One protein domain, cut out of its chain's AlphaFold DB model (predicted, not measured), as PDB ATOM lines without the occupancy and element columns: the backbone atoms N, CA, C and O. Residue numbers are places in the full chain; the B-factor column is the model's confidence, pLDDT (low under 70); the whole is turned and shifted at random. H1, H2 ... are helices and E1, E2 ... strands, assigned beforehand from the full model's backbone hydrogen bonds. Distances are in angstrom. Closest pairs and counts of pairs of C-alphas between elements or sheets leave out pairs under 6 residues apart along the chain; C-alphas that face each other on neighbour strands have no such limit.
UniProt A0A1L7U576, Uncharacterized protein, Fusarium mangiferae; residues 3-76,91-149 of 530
ATOM      1  N   SER A   3     236.498 257.103 203.338       32.69
ATOM      2  CA  SER A   3     237.827 257.273 202.731       32.69
ATOM      3  C   SER A   3     238.931 257.125 203.778       32.69
ATOM      4  O   SER A   3     238.980 257.872 204.753       32.69
ATOM      5  N   LEU A   4     239.819 256.158 203.564       43.41
ATOM      6  CA  LEU A   4     241.078 255.940 204.270       43.41
ATOM      7  C   LEU A   4     242.202 256.638 203.490       43.41
ATOM      8  O   LEU A   4     242.228 256.606 202.265       43.41
ATOM      9  N   PHE A   5     243.139 257.296 204.166       40.38
ATOM     10  CA  PHE A   5     244.258 257.963 203.491       40.38
ATOM     11  C   PHE A   5     245.444 256.994 203.382       40.38
ATOM     12  O   PHE A   5     245.955 256.581 204.426       40.38
ATOM     13  N   PRO A   6     245.907 256.612 202.176       39.38
ATOM     14  CA  PRO A   6     247.130 255.847 202.048       39.38
ATOM     15  C   PRO A   6     248.345 256.745 202.234       39.38
ATOM     16  O   PRO A   6     248.333 257.959 202.024       39.38
ATOM     17  N   THR A   7     249.404 256.094 202.676       42.53
ATOM     18  CA  THR A   7     250.683 256.674 203.043       42.53
ATOM     19  C   THR A   7     251.485 257.065 201.800       42.53
ATOM     20  O   THR A   7     251.162 256.688 200.671       42.53
ATOM     21  N   SER A   8     252.532 257.860 202.008       34.47
ATOM     22  CA  SER A   8     253.412 258.497 201.017       34.47
ATOM     23  C   SER A   8     254.279 257.531 200.178       34.47
ATOM     24  O   SER A   8     255.464 257.779 199.977       34.47
ATOM     25  N   GLY A   9     253.695 256.434 199.692       38.88
ATOM     26  CA  GLY A   9     254.297 255.451 198.784       38.88
ATOM     27  C   GLY A   9     253.348 254.926 197.692       38.88
ATOM     28  O   GLY A   9     253.817 254.326 196.734       38.88
ATOM     29  N   PHE A  10     252.038 255.203 197.774       41.31
ATOM     30  CA  PHE A  10     251.038 254.856 196.750       41.31
ATOM     31  C   PHE A  10     250.296 256.116 196.278       41.31
ATOM     32  O   PHE A  10     249.206 256.396 196.757       41.31
ATOM     33  N   ASN A  11     250.897 256.919 195.391       41.97
ATOM     34  CA  ASN A  11     250.287 258.043 194.643       41.97
ATOM     35  C   ASN A  11     249.292 258.996 195.375       41.97
ATOM     36  O   ASN A  11     248.532 259.705 194.718       41.97
ATOM     37  N   GLY A  12     249.274 259.057 196.712       48.50
ATOM     38  CA  GLY A  12     248.488 260.006 197.516       48.50
ATOM     39  C   GLY A  12     246.960 259.953 197.356       48.50
ATOM     40  O   GLY A  12     246.286 260.896 197.767       48.50
ATOM     41  N   SER A  13     246.389 258.905 196.755       52.03
ATOM     42  CA  SER A  13     244.948 258.846 196.451       52.03
ATOM     43  C   SER A  13     244.164 258.158 197.571       52.03
ATOM     44  O   SER A  13     244.498 257.023 197.874       52.03
ATOM     45  N   PRO A  14     243.124 258.758 198.179       61.03
ATOM     46  CA  PRO A  14     242.381 258.139 199.280       61.03
ATOM     47  C   PRO A  14     241.815 256.758 198.902       61.03
ATOM     48  O   PRO A  14     241.062 256.618 197.937       61.03
ATOM     49  N   LEU A  15     242.153 255.738 199.691       66.25
ATOM     50  CA  LEU A  15     241.607 254.394 199.586       66.25
ATOM     51  C   LEU A  15     240.176 254.413 200.100       66.25
ATOM     52  O   LEU A  15     239.905 254.771 201.239       66.25
ATOM     53  N   THR A  16     239.238 254.028 199.260       74.06
ATOM     54  CA  THR A  16     237.827 254.051 199.636       74.06
ATOM     55  C   THR A  16     237.391 252.701 200.202       74.06
ATOM     56  O   THR A  16     237.849 251.673 199.736       74.06
ATOM     57  N   ILE A  17     236.508 252.692 201.196       78.81
ATOM     58  CA  ILE A  17     235.819 251.514 201.727       78.81
ATOM     59  C   ILE A  17     234.318 251.723 201.532       78.81
ATOM     60  O   ILE A  17     233.760 252.791 201.824       78.81
ATOM     61  N   TYR A  18     233.643 250.697 201.031       79.75
ATOM     62  CA  TYR A  18     232.205 250.729 200.812       79.75
ATOM     63  C   TYR A  18     231.520 250.147 202.049       79.75
ATOM     64  O   TYR A  18     231.700 248.975 202.350       79.75
ATOM     65  N   GLY A  19     230.742 250.963 202.771       71.88
ATOM     66  CA  GLY A  19     230.043 250.524 203.990       71.88
ATOM     67  C   GLY A  19     229.139 249.311 203.750       71.88
ATOM     68  O   GLY A  19     229.170 248.368 204.532       71.88
ATOM     69  N   ASP A  20     228.444 249.285 202.609       80.75
ATOM     70  CA  ASP A  20     227.614 248.149 202.183       80.75
ATOM     71  C   ASP A  20     228.435 246.872 201.937       80.75
ATOM     72  O   ASP A  20     227.920 245.768 202.073       80.75
ATOM     73  N   GLY A  21     229.731 247.007 201.626       82.31
ATOM     74  CA  GLY A  21     230.661 245.884 201.494       82.31
ATOM     75  C   GLY A  21     231.022 245.221 202.824       82.31
ATOM     76  O   GLY A  21     231.576 244.131 202.821       82.31
ATOM     77  N   CYS A  22     230.698 245.849 203.956       87.62
ATOM     78  CA  CYS A  22     230.933 245.303 205.291       87.62
ATOM     79  C   CYS A  22     229.644 245.042 206.072       87.62
ATOM     80  O   CYS A  22     229.700 244.756 207.268       87.62
ATOM     81  N   ALA A  23     228.489 245.141 205.419       84.12
ATOM     82  CA  ALA A  23     227.216 244.783 206.018       84.12
ATOM     83  C   ALA A  23     227.048 243.254 206.016       84.12
ATOM     84  O   ALA A  23     227.192 242.604 204.981       84.12
ATOM     85  N   ILE A  24     226.714 242.673 207.171       77.12
ATOM     86  CA  ILE A  24     226.475 241.221 207.296       77.12
ATOM     87  C   ILE A  24     225.187 240.818 206.550       77.12
ATOM     88  O   ILE A  24     225.082 239.735 205.970       77.12
ATOM     89  N   SER A  25     224.200 241.714 206.534       72.56
ATOM     90  CA  SER A  25     222.929 241.575 205.822       72.56
ATOM     91  C   SER A  25     222.456 242.935 205.299       72.56
ATOM     92  O   SER A  25     222.962 243.980 205.709       72.56
ATOM     93  N   VAL A  26     221.496 242.942 204.369       64.94
ATOM     94  CA  VAL A  26     220.942 244.185 203.804       64.94
ATOM     95  C   VAL A  26     220.305 245.013 204.925       64.94
ATOM     96  O   VAL A  26     219.318 244.586 205.516       64.94
ATOM     97  N   GLY A  27     220.876 246.186 205.221       60.94
ATOM     98  CA  GLY A  27     220.441 247.050 206.327       60.94
ATOM     99  C   GLY A  27     220.843 246.568 207.730       60.94
ATOM    100  O   GLY A  27     220.321 247.096 208.708       60.94
ATOM    101  N   GLY A  28     221.721 245.565 207.829       70.88
ATOM    102  CA  GLY A  28     222.237 245.029 209.090       70.88
ATOM    103  C   GLY A  28     223.481 245.750 209.616       70.88
ATOM    104  O   GLY A  28     223.942 246.741 209.048       70.88
ATOM    105  N   ASP A  29     224.037 245.215 210.706       79.25
ATOM    106  CA  ASP A  29     225.237 245.754 211.348       79.25
ATOM    107  C   ASP A  29     226.465 245.686 210.424       79.25
ATOM    108  O   ASP A  29     226.692 244.702 209.707       79.25
ATOM    109  N   ILE A  30     227.275 246.750 210.459       84.50
ATOM    110  CA  ILE A  30     228.510 246.872 209.680       84.50
ATOM    111  C   ILE A  30     229.669 246.290 210.494       84.50
ATOM    112  O   ILE A  30     230.044 246.834 211.533       84.50
ATOM    113  N   ASN A  31     230.260 245.199 210.007       90.12
ATOM    114  CA  ASN A  31     231.402 244.546 210.637       90.12
ATOM    115  C   ASN A  31     232.318 243.889 209.593       90.12
ATOM    116  O   ASN A  31     232.171 242.708 209.264       90.12
ATOM    117  N   CYS A  32     233.310 244.638 209.097       89.94
ATOM    118  CA  CYS A  32     234.271 244.096 208.135       89.94
ATOM    119  C   CYS A  32     235.105 242.953 208.727       89.94
ATOM    120  O   CYS A  32     235.500 242.058 207.993       89.94
ATOM    121  N   THR A  33     235.383 242.949 210.038       90.94
ATOM    122  CA  THR A  33     236.183 241.877 210.660       90.94
ATOM    123  C   THR A  33     235.509 240.520 210.463       90.94
ATOM    124  O   THR A  33     236.162 239.545 210.093       90.94
ATOM    125  N   GLN A  34     234.186 240.468 210.639       91.38
ATOM    126  CA  GLN A  34     233.400 239.265 210.388       91.38
ATOM    127  C   GLN A  34     233.289 238.955 208.891       91.38
ATOM    128  O   GLN A  34     233.592 237.835 208.486       91.38
ATOM    129  N   VAL A  35     232.901 239.938 208.069       93.00
ATOM    130  CA  VAL A  35     232.699 239.750 206.619       93.00
ATOM    131  C   VAL A  35     233.969 239.251 205.929       93.00
ATOM    132  O   VAL A  35     233.910 238.328 205.127       93.00
ATOM    133  N   CYS A  36     235.132 239.802 206.277       94.12
ATOM    134  CA  CYS A  36     236.402 239.425 205.663       94.12
ATOM    135  C   CYS A  36     236.985 238.110 206.209       94.12
ATOM    136  O   CYS A  36     237.906 237.556 205.616       94.12
ATOM    137  N   SER A  37     236.460 237.589 207.322       93.12
ATOM    138  CA  SER A  37     236.899 236.308 207.895       93.12
ATOM    139  C   SER A  37     236.140 235.097 207.341       93.12
ATOM    140  O   SER A  37     236.586 233.961 207.552       93.12
ATOM    141  N   ASP A  38     235.012 235.332 206.666       93.94
ATOM    142  CA  ASP A  38     234.109 234.325 206.107       93.94
ATOM    143  C   ASP A  38     234.106 234.402 204.566       93.94
ATOM    144  O   ASP A  38     233.621 235.390 204.007       93.94
ATOM    145  N   PRO A  39     234.600 233.372 203.852       94.06
ATOM    146  CA  PRO A  39     234.610 233.343 202.388       94.06
ATOM    147  C   PRO A  39     233.234 233.574 201.751       94.06
ATOM    148  O   PRO A  39     233.143 234.217 200.706       94.06
ATOM    149  N   SER A  40     232.159 233.090 202.384       93.06
ATOM    150  CA  SER A  40     230.799 233.208 201.843       93.06
ATOM    151  C   SER A  40     230.306 234.656 201.805       93.06
ATOM    152  O   SER A  40     229.499 235.008 200.944       93.06
ATOM    153  N   LEU A  41     230.827 235.507 202.696       92.75
ATOM    154  CA  LEU A  41     230.523 236.935 202.770       92.75
ATOM    155  C   LEU A  41     231.563 237.777 202.026       92.75
ATOM    156  O   LEU A  41     231.189 238.724 201.340       92.75
ATOM    157  N   LEU A  42     232.846 237.413 202.107       93.06
ATOM    158  CA  LEU A  42     233.945 238.128 201.456       93.06
ATOM    159  C   LEU A  42     233.744 238.208 199.937       93.06
ATOM    160  O   LEU A  42     233.826 239.301 199.377       93.06
ATOM    161  N   PHE A  43     233.436 237.088 199.272       92.38
ATOM    162  CA  PHE A  43     233.297 237.026 197.806       92.38
ATOM    163  C   PHE A  43     231.874 237.293 197.296       92.38
ATOM    164  O   PHE A  43     231.611 237.169 196.101       92.38
ATOM    165  N   LYS A  44     230.943 237.664 198.181       89.81
ATOM    166  CA  LYS A  44     229.525 237.813 197.839       89.81
ATOM    167  C   LYS A  44     229.260 238.976 196.885       89.81
ATOM    168  O   LYS A  44     228.471 238.848 195.949       89.81
ATOM    169  N   THR A  45     229.884 240.126 197.131       89.69
ATOM    170  CA  THR A  45     229.714 241.338 196.321       89.69
ATOM    171  C   THR A  45     231.066 241.926 195.937       89.69
ATOM    172  O   THR A  45     232.083 241.699 196.595       89.69
ATOM    173  N   TRP A  46     231.095 242.734 194.877       86.06
ATOM    174  CA  TRP A  46     232.330 243.425 194.504       86.06
ATOM    175  C   TRP A  46     232.769 244.416 195.595       86.06
ATOM    176  O   TRP A  46     233.966 244.618 195.803       86.06
ATOM    177  N   GLN A  47     231.817 245.009 196.327       88.44
ATOM    178  CA  GLN A  47     232.107 245.907 197.443       88.44
ATOM    179  C   GLN A  47     232.773 245.173 198.604       88.44
ATOM    180  O   GLN A  47     233.712 245.727 199.182       88.44
ATOM    181  N   SER A  48     232.298 243.971 198.964       90.50
ATOM    182  CA  SER A  48     232.883 243.187 200.056       90.50
ATOM    183  C   SER A  48     234.294 242.746 199.700       90.50
ATOM    184  O   SER A  48     235.224 243.007 200.463       90.50
ATOM    185  N   GLN A  49     234.483 242.215 198.491       89.12
ATOM    186  CA  GLN A  49     235.794 241.800 198.005       89.12
ATOM    187  C   GLN A  49     236.788 242.970 198.008       89.12
ATOM    188  O   GLN A  49     237.880 242.860 198.568       89.12
ATOM    189  N   TYR A  50     236.400 244.115 197.437       87.88
ATOM    190  CA  TYR A  50     237.253 245.301 197.386       87.88
ATOM    191  C   TYR A  50     237.578 245.839 198.785       87.88
ATOM    192  O   TYR A  50     238.737 246.122 199.082       87.88
ATOM    193  N   SER A  51     236.578 245.941 199.667       89.50
ATOM    194  CA  SER A  51     236.757 246.480 201.020       89.50
ATOM    195  C   SER A  51     237.643 245.574 201.881       89.50
ATOM    196  O   SER A  51     238.513 246.074 202.593       89.50
ATOM    197  N   CYS A  52     237.492 244.252 201.772       91.75
ATOM    198  CA  CYS A  52     238.324 243.287 202.488       91.75
ATOM    199  C   CYS A  52     239.775 243.282 202.005       91.75
ATOM    200  O   CYS A  52     240.687 243.319 202.831       91.75
ATOM    201  N   LEU A  53     240.009 243.301 200.690       88.88
ATOM    202  CA  LEU A  53     241.364 243.379 200.134       88.88
ATOM    203  C   LEU A  53     242.044 244.714 200.465       88.88
ATOM    204  O   LEU A  53     243.224 244.734 200.809       88.88
ATOM    205  N   ALA A  54     241.295 245.818 200.430       86.94
ATOM    206  CA  ALA A  54     241.769 247.139 200.829       86.94
ATOM    207  C   ALA A  54     242.210 247.171 202.304       86.94
ATOM    208  O   ALA A  54     243.294 247.667 202.616       86.94
ATOM    209  N   LEU A  55     241.407 246.603 203.211       88.12
ATOM    210  CA  LEU A  55     241.748 246.493 204.632       88.12
ATOM    211  C   LEU A  55     242.936 245.553 204.877       88.12
ATOM    212  O   LEU A  55     243.797 245.870 205.696       88.12
ATOM    213  N   ALA A  56     243.026 244.440 204.146       88.38
ATOM    214  CA  ALA A  56     244.147 243.507 204.246       88.38
ATOM    215  C   ALA A  56     245.467 244.149 203.797       88.38
ATOM    216  O   ALA A  56     246.473 244.046 204.498       88.38
ATOM    217  N   ALA A  57     245.450 244.868 202.671       83.31
ATOM    218  CA  ALA A  57     246.607 245.604 202.174       83.31
ATOM    219  C   ALA A  57     247.047 246.713 203.140       83.31
ATOM    220  O   ALA A  57     248.243 246.917 203.330       83.31
ATOM    221  N   LEU A  58     246.097 247.405 203.778       80.81
ATOM    222  CA  LEU A  58     246.405 248.404 204.800       80.81
ATOM    223  C   LEU A  58     246.999 247.789 206.068       80.81
ATOM    224  O   LEU A  58     247.993 248.314 206.552       80.81
ATOM    225  N   SER A  59     246.424 246.698 206.583       84.25
ATOM    226  CA  SER A  59     246.949 245.988 207.758       84.25
ATOM    227  C   SER A  59     248.410 245.583 207.544       84.25
ATOM    228  O   SER A  59     249.281 246.020 208.298       84.25
ATOM    229  N   ILE A  60     248.701 244.901 206.430       79.44
ATOM    230  CA  ILE A  60     250.065 244.496 206.056       79.44
ATOM    231  C   ILE A  60     250.956 245.723 205.821       79.44
ATOM    232  O   ILE A  60     252.083 245.796 206.290       79.44
ATOM    233  N   GLY A  61     250.452 246.758 205.147       75.00
ATOM    234  CA  GLY A  61     251.209 247.994 204.946       75.00
ATOM    235  C   GLY A  61     251.582 248.706 206.254       75.00
ATOM    236  O   GLY A  61     252.604 249.386 206.294       75.00
ATOM    237  N   THR A  62     250.774 248.566 207.312       72.00
ATOM    238  CA  THR A  62     251.034 249.160 208.635       72.00
ATOM    239  C   THR A  62     251.966 248.344 209.523       72.00
ATOM    240  O   THR A  62     252.616 248.932 210.387       72.00
ATOM    241  N   THR A  63     252.043 247.026 209.323       66.88
ATOM    242  CA  THR A  63     253.009 246.149 210.006       66.88
ATOM    243  C   THR A  63     254.382 246.192 209.350       66.88
ATOM    244  O   THR A  63     255.398 246.074 210.036       66.88
ATOM    245  N   ALA A  64     254.405 246.445 208.044       61.72
ATOM    246  CA  ALA A  64     255.616 246.593 207.272       61.72
ATOM    247  C   ALA A  64     256.407 247.795 207.764       61.72
ATOM    248  O   ALA A  64     255.853 248.835 208.114       61.72
ATOM    249  N   SER A  65     257.733 247.686 207.705       54.72
ATOM    250  CA  SER A  65     258.695 248.739 208.041       54.72
ATOM    251  C   SER A  65     258.656 249.950 207.087       54.72
ATOM    252  O   SER A  65     259.681 250.577 206.813       54.72
ATOM    253  N   PHE A  66     257.487 250.303 206.556       58.38
ATOM    254  CA  PHE A  66     257.220 251.627 206.029       58.38
ATOM    255  C   PHE A  66     257.205 252.605 207.200       58.38
ATOM    256  O   PHE A  66     256.575 252.373 208.228       58.38
ATOM    257  N   ASN A  67     257.900 253.728 207.045       56.31
ATOM    258  CA  ASN A  67     257.973 254.780 208.053       56.31
ATOM    259  C   ASN A  67     256.648 255.570 208.106       56.31
ATOM    260  O   ASN A  67     256.574 256.740 207.728       56.31
ATOM    261  N   ILE A  68     255.560 254.893 208.479       66.12
ATOM    262  CA  ILE A  68     254.220 255.458 208.583       66.12
ATOM    263  C   ILE A  68     254.129 256.170 209.929       66.12
ATOM    264  O   ILE A  68     254.240 255.547 210.983       66.12
ATOM    265  N   SER A  69     253.910 257.487 209.913       68.12
ATOM    266  CA  SER A  69     253.760 258.235 211.164       68.12
ATOM    267  C   SER A  69     252.569 257.716 211.979       68.12
ATOM    268  O   SER A  69     251.476 257.473 211.459       68.12
ATOM    269  N   SER A  70     252.773 257.616 213.294       71.69
ATOM    270  CA  SER A  70     251.775 257.168 214.270       71.69
ATOM    271  C   SER A  70     250.489 258.005 214.259       71.69
ATOM    272  O   SER A  70     249.421 257.505 214.618       71.69
ATOM    273  N   SER A  71     250.557 259.261 213.807       70.31
ATOM    274  CA  SER A  71     249.383 260.117 213.600       70.31
ATOM    275  C   SER A  71     248.444 259.580 212.513       70.31
ATOM    276  O   SER A  71     247.225 259.663 212.667       70.31
ATOM    277  N   TYR A  72     248.986 258.982 211.449       70.94
ATOM    278  CA  TYR A  72     248.203 258.434 210.343       70.94
ATOM    279  C   TYR A  72     247.602 257.081 210.688       70.94
ATOM    280  O   TYR A  72     246.436 256.861 210.393       70.94
ATOM    281  N   ILE A  73     248.337 256.216 211.395       71.69
ATOM    282  CA  ILE A  73     247.794 254.934 211.882       71.69
ATOM    283  C   ILE A  73     246.571 255.186 212.771       71.69
ATOM    284  O   ILE A  73     245.538 254.536 212.611       71.69
ATOM    285  N   LYS A  74     246.639 256.198 213.649       75.75
ATOM    286  CA  LYS A  74     245.503 256.617 214.485       75.75
ATOM    287  C   LYS A  74     244.335 257.169 213.664       75.75
ATOM    288  O   LYS A  74     243.187 256.844 213.957       75.75
ATOM    289  N   ALA A  75     244.606 257.986 212.644       73.81
ATOM    290  CA  ALA A  75     243.567 258.522 211.764       73.81
ATOM    291  C   ALA A  75     242.873 257.413 210.950       73.81
ATOM    292  O   ALA A  75     241.647 257.360 210.912       73.81
ATOM    293  N   THR A  76     243.646 256.492 210.374       76.44
ATOM    294  CA  THR A  76     243.144 255.331 209.628       76.44
ATOM    295  C   THR A  76     242.345 254.398 210.531       76.44
ATOM    296  O   THR A  76     241.244 254.014 210.155       76.44
ATOM    297  N   PHE A  91     243.904 243.860 212.544       88.94
ATOM    298  CA  PHE A  91     243.130 243.226 211.481       88.94
ATOM    299  C   PHE A  91     243.953 242.111 210.828       88.94
ATOM    300  O   PHE A  91     245.062 242.356 210.356       88.94
ATOM    301  N   ASP A  92     243.403 240.897 210.760       88.94
ATOM    302  CA  ASP A  92     244.079 239.717 210.205       88.94
ATOM    303  C   ASP A  92     244.110 239.748 208.665       88.94
ATOM    304  O   ASP A  92     243.403 239.015 207.969       88.94
ATOM    305  N   GLY A  93     244.931 240.648 208.114       87.44
ATOM    306  CA  GLY A  93     245.109 240.797 206.671       87.44
ATOM    307  C   GLY A  93     245.687 239.538 206.023       87.44
ATOM    308  O   GLY A  93     245.274 239.175 204.922       87.44
ATOM    309  N   ALA A  94     246.579 238.825 206.718       86.31
ATOM    310  CA  ALA A  94     247.189 237.592 206.221       86.31
ATOM    311  C   ALA A  94     246.139 236.505 205.949       86.31
ATOM    312  O   ALA A  94     246.175 235.867 204.893       86.31
ATOM    313  N   ARG A  95     245.158 236.335 206.844       90.62
ATOM    314  CA  ARG A  95     244.038 235.415 206.624       90.62
ATOM    315  C   ARG A  95     243.203 235.798 205.410       90.62
ATOM    316  O   ARG A  95     242.917 234.922 204.598       90.62
ATOM    317  N   VAL A  96     242.834 237.072 205.257       92.31
ATOM    318  CA  VAL A  96     242.052 237.551 204.099       92.31
ATOM    319  C   VAL A  96     242.776 237.242 202.788       92.31
ATOM    320  O   VAL A  96     242.170 236.737 201.838       92.31
ATOM    321  N   LEU A  97     244.086 237.496 202.738       89.50
ATOM    322  CA  LEU A  97     244.873 237.184 201.553       89.50
ATOM    323  C   LEU A  97     244.951 235.673 201.303       89.50
ATOM    324  O   LEU A  97     244.766 235.241 200.171       89.50
ATOM    325  N   ASN A  98     245.159 234.858 202.341       90.44
ATOM    326  CA  ASN A  98     245.193 233.399 202.211       90.44
ATOM    327  C   ASN A  98     243.859 232.832 201.683       90.44
ATOM    328  O   ASN A  98     243.848 232.004 200.773       90.44
ATOM    329  N   LEU A  99     242.720 233.328 202.184       93.19
ATOM    330  CA  LEU A  99     241.395 232.989 201.644       93.19
ATOM    331  C   LEU A  99     241.272 233.370 200.161       93.19
ATOM    332  O   LEU A  99     240.743 232.597 199.364       93.19
ATOM    333  N   THR A 100     241.813 234.529 199.781       91.81
ATOM    334  CA  THR A 100     241.855 234.989 198.386       91.81
ATOM    335  C   THR A 100     242.688 234.061 197.507       91.81
ATOM    336  O   THR A 100     242.210 233.646 196.455       91.81
ATOM    337  N   TRP A 101     243.876 233.652 197.949       90.81
ATOM    338  CA  TRP A 101     244.715 232.699 197.218       90.81
ATOM    339  C   TRP A 101     244.054 231.335 197.021       90.81
ATOM    340  O   TRP A 101     244.105 230.785 195.922       90.81
ATOM    341  N   ASN A 102     243.402 230.802 198.057       91.62
ATOM    342  CA  ASN A 102     242.681 229.533 197.948       91.62
ATOM    343  C   ASN A 102     241.545 229.626 196.922       91.62
ATOM    344  O   ASN A 102     241.401 228.741 196.082       91.62
ATOM    345  N   CYS A 103     240.799 230.732 196.939       92.06
ATOM    346  CA  CYS A 103     239.754 230.998 195.957       92.06
ATOM    347  C   CYS A 103     240.318 231.179 194.532       92.06
ATOM    348  O   CYS A 103     239.740 230.645 193.588       92.06
ATOM    349  N   ILE A 104     241.467 231.847 194.349       89.44
ATOM    350  CA  ILE A 104     242.158 231.960 193.047       89.44
ATOM    351  C   ILE A 104     242.533 230.573 192.513       89.44
ATOM    352  O   ILE A 104     242.193 230.232 191.381       89.44
ATOM    353  N   ARG A 105     243.189 229.750 193.339       90.19
ATOM    354  CA  ARG A 105     243.643 228.411 192.944       90.19
ATOM    355  C   ARG A 105     242.473 227.509 192.555       90.19
ATOM    356  O   ARG A 105     242.514 226.878 191.504       90.19
ATOM    357  N   ALA A 106     241.423 227.485 193.371       90.50
ATOM    358  CA  ALA A 106     240.223 226.704 193.089       90.50
ATOM    359  C   ALA A 106     239.424 227.253 191.901       90.50
ATOM    360  O   ALA A 106     238.820 226.497 191.145       90.50
ATOM    361  N   SER A 107     239.465 228.568 191.668       89.88
ATOM    362  CA  SER A 107     238.831 229.163 190.492       89.88
ATOM    363  C   SER A 107     239.396 228.589 189.199       89.88
ATOM    364  O   SER A 107     238.623 228.494 188.253       89.88
ATOM    365  N   CYS A 108     240.673 228.174 189.155       87.12
ATOM    366  CA  CYS A 108     241.335 227.566 187.990       87.12
ATOM    367  C   CYS A 108     240.912 226.132 187.666       87.12
ATOM    368  O   CYS A 108     241.128 225.685 186.545       87.12
ATOM    369  N   THR A 109     240.281 225.424 188.600       83.81
ATOM    370  CA  THR A 109     239.831 224.041 188.381       83.81
ATOM    371  C   THR A 109     238.372 223.957 187.929       83.81
ATOM    372  O   THR A 109     237.841 222.866 187.754       83.81
ATOM    373  N   VAL A 110     237.702 225.104 187.789       80.81
ATOM    374  CA  VAL A 110     236.259 225.189 187.518       80.81
ATOM    375  C   VAL A 110     235.998 225.525 186.058       80.81
ATOM    376  O   VAL A 110     236.208 226.670 185.672       80.81
ATOM    377  N   ASP A 111     235.444 224.562 185.324       77.25
ATOM    378  CA  ASP A 111     234.896 224.711 183.971       77.25
ATOM    379  C   ASP A 111     235.926 225.105 182.886       77.25
ATOM    380  O   ASP A 111     236.681 226.075 183.004       77.25
ATOM    381  N   ASP A 112     235.937 224.349 181.790       74.19
ATOM    382  CA  ASP A 112     236.896 224.518 180.692       74.19
ATOM    383  C   ASP A 112     236.561 225.731 179.796       74.19
ATOM    384  O   ASP A 112     237.369 226.162 178.972       74.19
ATOM    385  N   THR A 113     235.384 226.347 179.975       77.00
ATOM    386  CA  THR A 113     234.941 227.526 179.203       77.00
ATOM    387  C   THR A 113     235.814 228.771 179.401       77.00
ATOM    388  O   THR A 113     235.814 229.665 178.552       77.00
ATOM    389  N   PHE A 114     236.589 228.840 180.486       77.75
ATOM    390  CA  PHE A 114     237.494 229.954 180.795       77.75
ATOM    391  C   PHE A 114     238.916 229.782 180.244       77.75
ATOM    392  O   PHE A 114     239.802 230.550 180.632       77.75
ATOM    393  N   GLY A 115     239.132 228.805 179.361       77.06
ATOM    394  CA  GLY A 115     240.451 228.460 178.839       77.06
ATOM    395  C   GLY A 115     241.331 227.746 179.867       77.06
ATOM    396  O   GLY A 115     240.978 227.610 181.044       77.06
ATOM    397  N   ASP A 116     242.500 227.306 179.407       81.00
ATOM    398  CA  ASP A 116     243.440 226.545 180.225       81.00
ATOM    399  C   ASP A 116     244.015 227.423 181.347       81.00
ATOM    400  O   ASP A 116     244.734 228.392 181.093       81.00
ATOM    401  N   CYS A 117     243.706 227.075 182.601       82.75
ATOM    402  CA  CYS A 117     244.389 227.619 183.772       82.75
ATOM    403  C   CYS A 117     245.138 226.516 184.519       82.75
ATOM    404  O   CYS A 117     244.553 225.511 184.924       82.75
ATOM    405  N   HIS A 118     246.423 226.742 184.786       78.56
ATOM    406  CA  HIS A 118     247.234 225.848 185.602       78.56
ATOM    407  C   HIS A 118     247.286 226.355 187.044       78.56
ATOM    408  O   HIS A 118     248.039 227.267 187.375       78.56
ATOM    409  N   ALA A 119     246.505 225.723 187.923       75.56
ATOM    410  CA  ALA A 119     246.475 226.032 189.356       75.56
ATOM    411  C   ALA A 119     247.859 225.909 190.040       75.56
ATOM    412  O   ALA A 119     248.087 226.519 191.084       75.56
ATOM    413  N   GLU A 120     248.772 225.136 189.443       70.75
ATOM    414  CA  GLU A 120     250.159 224.928 189.885       70.75
ATOM    415  C   GLU A 120     251.037 226.181 189.746       70.75
ATOM    416  O   GLU A 120     251.999 226.333 190.496       70.75
ATOM    417  N   ASN A 121     250.685 227.099 188.840       70.62
ATOM    418  CA  ASN A 121     251.411 228.357 188.658       70.62
ATOM    419  C   ASN A 121     251.064 229.400 189.729       70.62
ATOM    420  O   ASN A 121     251.797 230.370 189.904       70.62
ATOM    421  N   VAL A 122     249.968 229.197 190.471       70.56
ATOM    422  CA  VAL A 122     249.558 230.092 191.557       70.56
ATOM    423  C   VAL A 122     250.508 229.897 192.737       70.56
ATOM    424  O   VAL A 122     250.339 228.988 193.562       70.56
ATOM    425  N   VAL A 123     251.491 230.796 192.810       69.06
ATOM    426  CA  VAL A 123     252.596 230.821 193.778       69.06
ATOM    427  C   VAL A 123     252.086 230.740 195.222       69.06
ATOM    428  O   VAL A 123     252.707 230.091 196.070       69.06
ATOM    429  N   GLY A 124     250.907 231.313 195.489       65.62
ATOM    430  CA  GLY A 124     250.256 231.244 196.793       65.62
ATOM    431  C   GLY A 124     250.862 232.209 197.814       65.62
ATOM    432  O   GLY A 124     251.787 232.969 197.529       65.62
ATOM    433  N   TYR A 125     250.353 232.167 199.047       59.94
ATOM    434  CA  TYR A 125     250.908 232.954 200.148       59.94
ATOM    435  C   TYR A 125     252.320 232.460 200.514       59.94
ATOM    436  O   TYR A 125     252.470 231.402 201.127       59.94
ATOM    437  N   GLN A 126     253.359 233.226 200.169       59.16
ATOM    438  CA  GLN A 126     254.747 232.922 200.532       59.16
ATOM    439  C   GLN A 126     255.230 233.794 201.700       59.16
ATOM    440  O   GLN A 126     255.668 234.933 201.516       59.16
ATOM    441  N   ALA A 127     255.205 233.238 202.913       53.00
ATOM    442  CA  ALA A 127     255.987 233.756 204.035       53.00
ATOM    443  C   ALA A 127     257.367 233.060 204.070       53.00
ATOM    444  O   ALA A 127     257.404 231.837 203.932       53.00
ATOM    445  N   PRO A 128     258.496 233.778 204.267       53.22
ATOM    446  CA  PRO A 128     258.641 235.190 204.607       53.22
ATOM    447  C   PRO A 128     259.187 235.984 203.406       53.22
ATOM    448  O   PRO A 128     260.380 236.276 203.322       53.22
ATOM    449  N   SER A 129     258.329 236.328 202.446       55.34
ATOM    450  CA  SER A 129     258.663 237.392 201.494       55.34
ATOM    451  C   SER A 129     258.526 238.754 202.188       55.34
ATOM    452  O   SER A 129     257.768 238.901 203.148       55.34
ATOM    453  N   THR A 130     259.280 239.768 201.747       60.69
ATOM    454  CA  THR A 130     259.052 241.157 202.187       60.69
ATOM    455  C   THR A 130     257.570 241.500 202.036       60.69
ATOM    456  O   THR A 130     256.979 241.124 201.030       60.69
ATOM    457  N   GLU A 131     256.973 242.241 202.966       65.69
ATOM    458  CA  GLU A 131     255.524 242.517 202.989       65.69
ATOM    459  C   GLU A 131     254.987 243.162 201.688       65.69
ATOM    460  O   GLU A 131     253.857 242.907 201.276       65.69
ATOM    461  N   MET A 132     255.833 243.904 200.959       65.19
ATOM    462  CA  MET A 132     255.537 244.418 199.610       65.19
ATOM    463  C   MET A 132     255.509 243.315 198.530       65.19
ATOM    464  O   MET A 132     254.730 243.381 197.579       65.19
ATOM    465  N   GLY A 133     256.335 242.282 198.686       70.50
ATOM    466  CA  GLY A 133     256.370 241.091 197.837       70.50
ATOM    467  C   GLY A 133     255.090 240.259 197.929       70.50
ATOM    468  O   GLY A 133     254.638 239.765 196.903       70.50
ATOM    469  N   ILE A 134     254.446 240.197 199.100       75.06
ATOM    470  CA  ILE A 134     253.155 239.508 199.287       75.06
ATOM    471  C   ILE A 134     252.068 240.157 198.419       75.06
ATOM    472  O   ILE A 134     251.391 239.478 197.650       75.06
ATOM    473  N   LEU A 135     251.919 241.483 198.500       76.62
ATOM    474  CA  LEU A 135     250.920 242.208 197.708       76.62
ATOM    475  C   LEU A 135     251.233 242.149 196.210       76.62
ATOM    476  O   LEU A 135     250.324 241.965 195.404       76.62
ATOM    477  N   THR A 136     252.514 242.244 195.844       76.00
ATOM    478  CA  THR A 136     252.946 242.111 194.446       76.00
ATOM    479  C   THR A 136     252.608 240.721 193.902       76.00
ATOM    480  O   THR A 136     252.010 240.627 192.834       76.00
ATOM    481  N   SER A 137     252.882 239.656 194.664       81.12
ATOM    482  CA  SER A 137     252.554 238.276 194.285       81.12
ATOM    483  C   SER A 137     251.050 238.058 194.111       81.12
ATOM    484  O   SER A 137     250.621 237.398 193.174       81.12
ATOM    485  N   LEU A 138     250.217 238.644 194.977       82.69
ATOM    486  CA  LEU A 138     248.768 238.544 194.813       82.69
ATOM    487  C   LEU A 138     248.303 239.233 193.525       82.69
ATOM    488  O   LEU A 138     247.464 238.704 192.798       82.69
ATOM    489  N   THR A 139     248.848 240.417 193.228       79.50
ATOM    490  CA  THR A 139     248.495 241.132 191.995       79.50
ATOM    491  C   THR A 139     248.942 240.386 190.741       79.50
ATOM    492  O   THR A 139     248.207 240.397 189.756       79.50
ATOM    493  N   THR A 140     250.097 239.711 190.773       81.88
ATOM    494  CA  THR A 140     250.558 238.884 189.652       81.88
ATOM    495  C   THR A 140     249.682 237.654 189.468       81.88
ATOM    496  O   THR A 140     249.282 237.389 188.342       81.88
ATOM    497  N   ASP A 141     249.294 236.974 190.550       83.69
ATOM    498  CA  ASP A 141     248.458 235.770 190.472       83.69
ATOM    499  C   ASP A 141     247.043 236.095 189.961       83.69
ATOM    500  O   ASP A 141     246.486 235.362 189.145       83.69
ATOM    501  N   ILE A 142     246.463 237.232 190.372       83.62
ATOM    502  CA  ILE A 142     245.188 237.722 189.817       83.62
ATOM    503  C   ILE A 142     245.343 238.084 188.332       83.62
ATOM    504  O   ILE A 142     244.452 237.805 187.527       83.62
ATOM    505  N   ALA A 143     246.458 238.716 187.953       82.00
ATOM    506  CA  ALA A 143     246.715 239.070 186.562       82.00
ATOM    507  C   ALA A 143     246.886 237.827 185.676       82.00
ATOM    508  O   ALA A 143     246.349 237.808 184.569       82.00
ATOM    509  N   GLU A 144     247.577 236.793 186.163       81.62
ATOM    510  CA  GLU A 144     247.720 235.504 185.482       81.62
ATOM    511  C   GLU A 144     246.367 234.798 185.357       81.62
ATOM    512  O   GLU A 144     245.981 234.430 184.248       81.62
ATOM    513  N   LEU A 145     245.587 234.730 186.444       84.81
ATOM    514  CA  LEU A 145     244.226 234.184 186.439       84.81
ATOM    515  C   LEU A 145     243.353 234.834 185.355       84.81
ATOM    516  O   LEU A 145     242.637 234.155 184.624       84.81
ATOM    517  N   CYS A 146     243.409 236.159 185.231       83.81
ATOM    518  CA  CYS A 146     242.638 236.880 184.221       83.81
ATOM    519  C   CYS A 146     243.261 236.852 182.820       83.81
ATOM    520  O   CYS A 146     242.586 237.209 181.851       83.81
ATOM    521  N   ALA A 147     244.525 236.450 182.680       81.81
ATOM    522  CA  ALA A 147     245.164 236.283 181.382       81.81
ATOM    523  C   ALA A 147     244.684 235.017 180.662       81.81
ATOM    524  O   ALA A 147     244.660 235.027 179.430       81.81
ATOM    525  N   THR A 148     244.272 233.979 181.401       78.94
ATOM    526  CA  THR A 148     243.760 232.725 180.819       78.94
ATOM    527  C   THR A 148     242.366 232.886 180.222       78.94
ATOM    528  O   THR A 148     242.019 232.184 179.278       78.94
ATOM    529  N   VAL A 149     241.570 233.827 180.747       80.94
ATOM    530  CA  VAL A 149     240.202 234.069 180.277       80.94
ATOM    531  C   VAL A 149     240.238 234.538 178.817       80.94
ATOM    532  O   VAL A 149     240.860 235.569 178.524       80.94
TER     533      VAL A 149
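AT A GLANCE: This is residues 3 to 76 and 91 to 149 of the 530 residues of an uncharacterized protein of Fusarium mangiferae (UniProt A0A1L7U576). Helix H4 runs through the middle; the short helices H1, H2 and H3 cluster at its first half, while H6 and H7 start beside its second half and run away from it side by side. The long link of residues 108 to 130 folds back from the end of H6 to the start of H7, and H5, after a short link, runs back opposite to H4, off to the side of its last part, close but not clearly touching it. The printed part has 133 residues, in the order E1, H1 to H7, and is mostly helix; it is compact, with a radius of gyration of the C-alphas of 15.8 A and spans of 49 by 39 by 23 A.

HOW THE PARTS SIT: Start at residues 3 to 4, which pair antiparallel with residues 15 to 16 of E1, residues 15 to 17; E1 pairs with no named strand. Next come H1, residues 19 to 22, H2, residues 32 to 37, and H3, residues 39 to 42. H4, residues 46 to 63, is the hub: it touches H1 at Gly 21 and Ser 48, C-alphas 3.8 A apart, with residues 46 to 51 alone. With residues 48 to 52 alone it touches H2, about perpendicular at 87 degrees, closest at C-alphas 36 and 52, 5.4 A. H3 and H4 touch only at the corner, C-alphas 42 and 48 being closest at 5.4 A. H5, residues 70 to 76, is close to H4 but not clearly touching, C-alphas 62 and 73 being closest at 7.4 A. H6, residues 93 to 107, touches H4 at a steep tilt of 46 degrees, opposite ways, closest at C-alphas 56 and 93, 3.8 A. H7, residues 131 to 148, touches H6 at a shallow tilt of 19 degrees, the same way, closest at C-alphas 104 and 142, 7.3 A, with its residues 138 to 145 alone. Every O i to N i+4 pair is within hydrogen-bond range in H2, H4, H5 and H6, and 13 of 14 in H7; H1 and H3 are too short for such a pair.

IN THESE COORDINATES: Find C-alpha 15 at (241.607, 254.394, 199.586), where E1 begins. H4 runs 26.0 A from C-alpha 46 at (232.330, 243.425, 194.504), H6 20.9 A, and H7 26.9 A to C-alpha 148 at (243.760, 232.725, 180.819).

THE WHOLE: The C-alphas farthest apart, of Ser 71 and Asp 112, are 50.1 A apart. Residues 77 to 90 are not printed, and C-alphas 76 and 91 are 12.2 A apart across the cut. The link from H6 to H7 is long, 23 residues. The pLDDT is under 70 at residues 3 to 15, 26 to 27, 63 to 69 and 123 to 132.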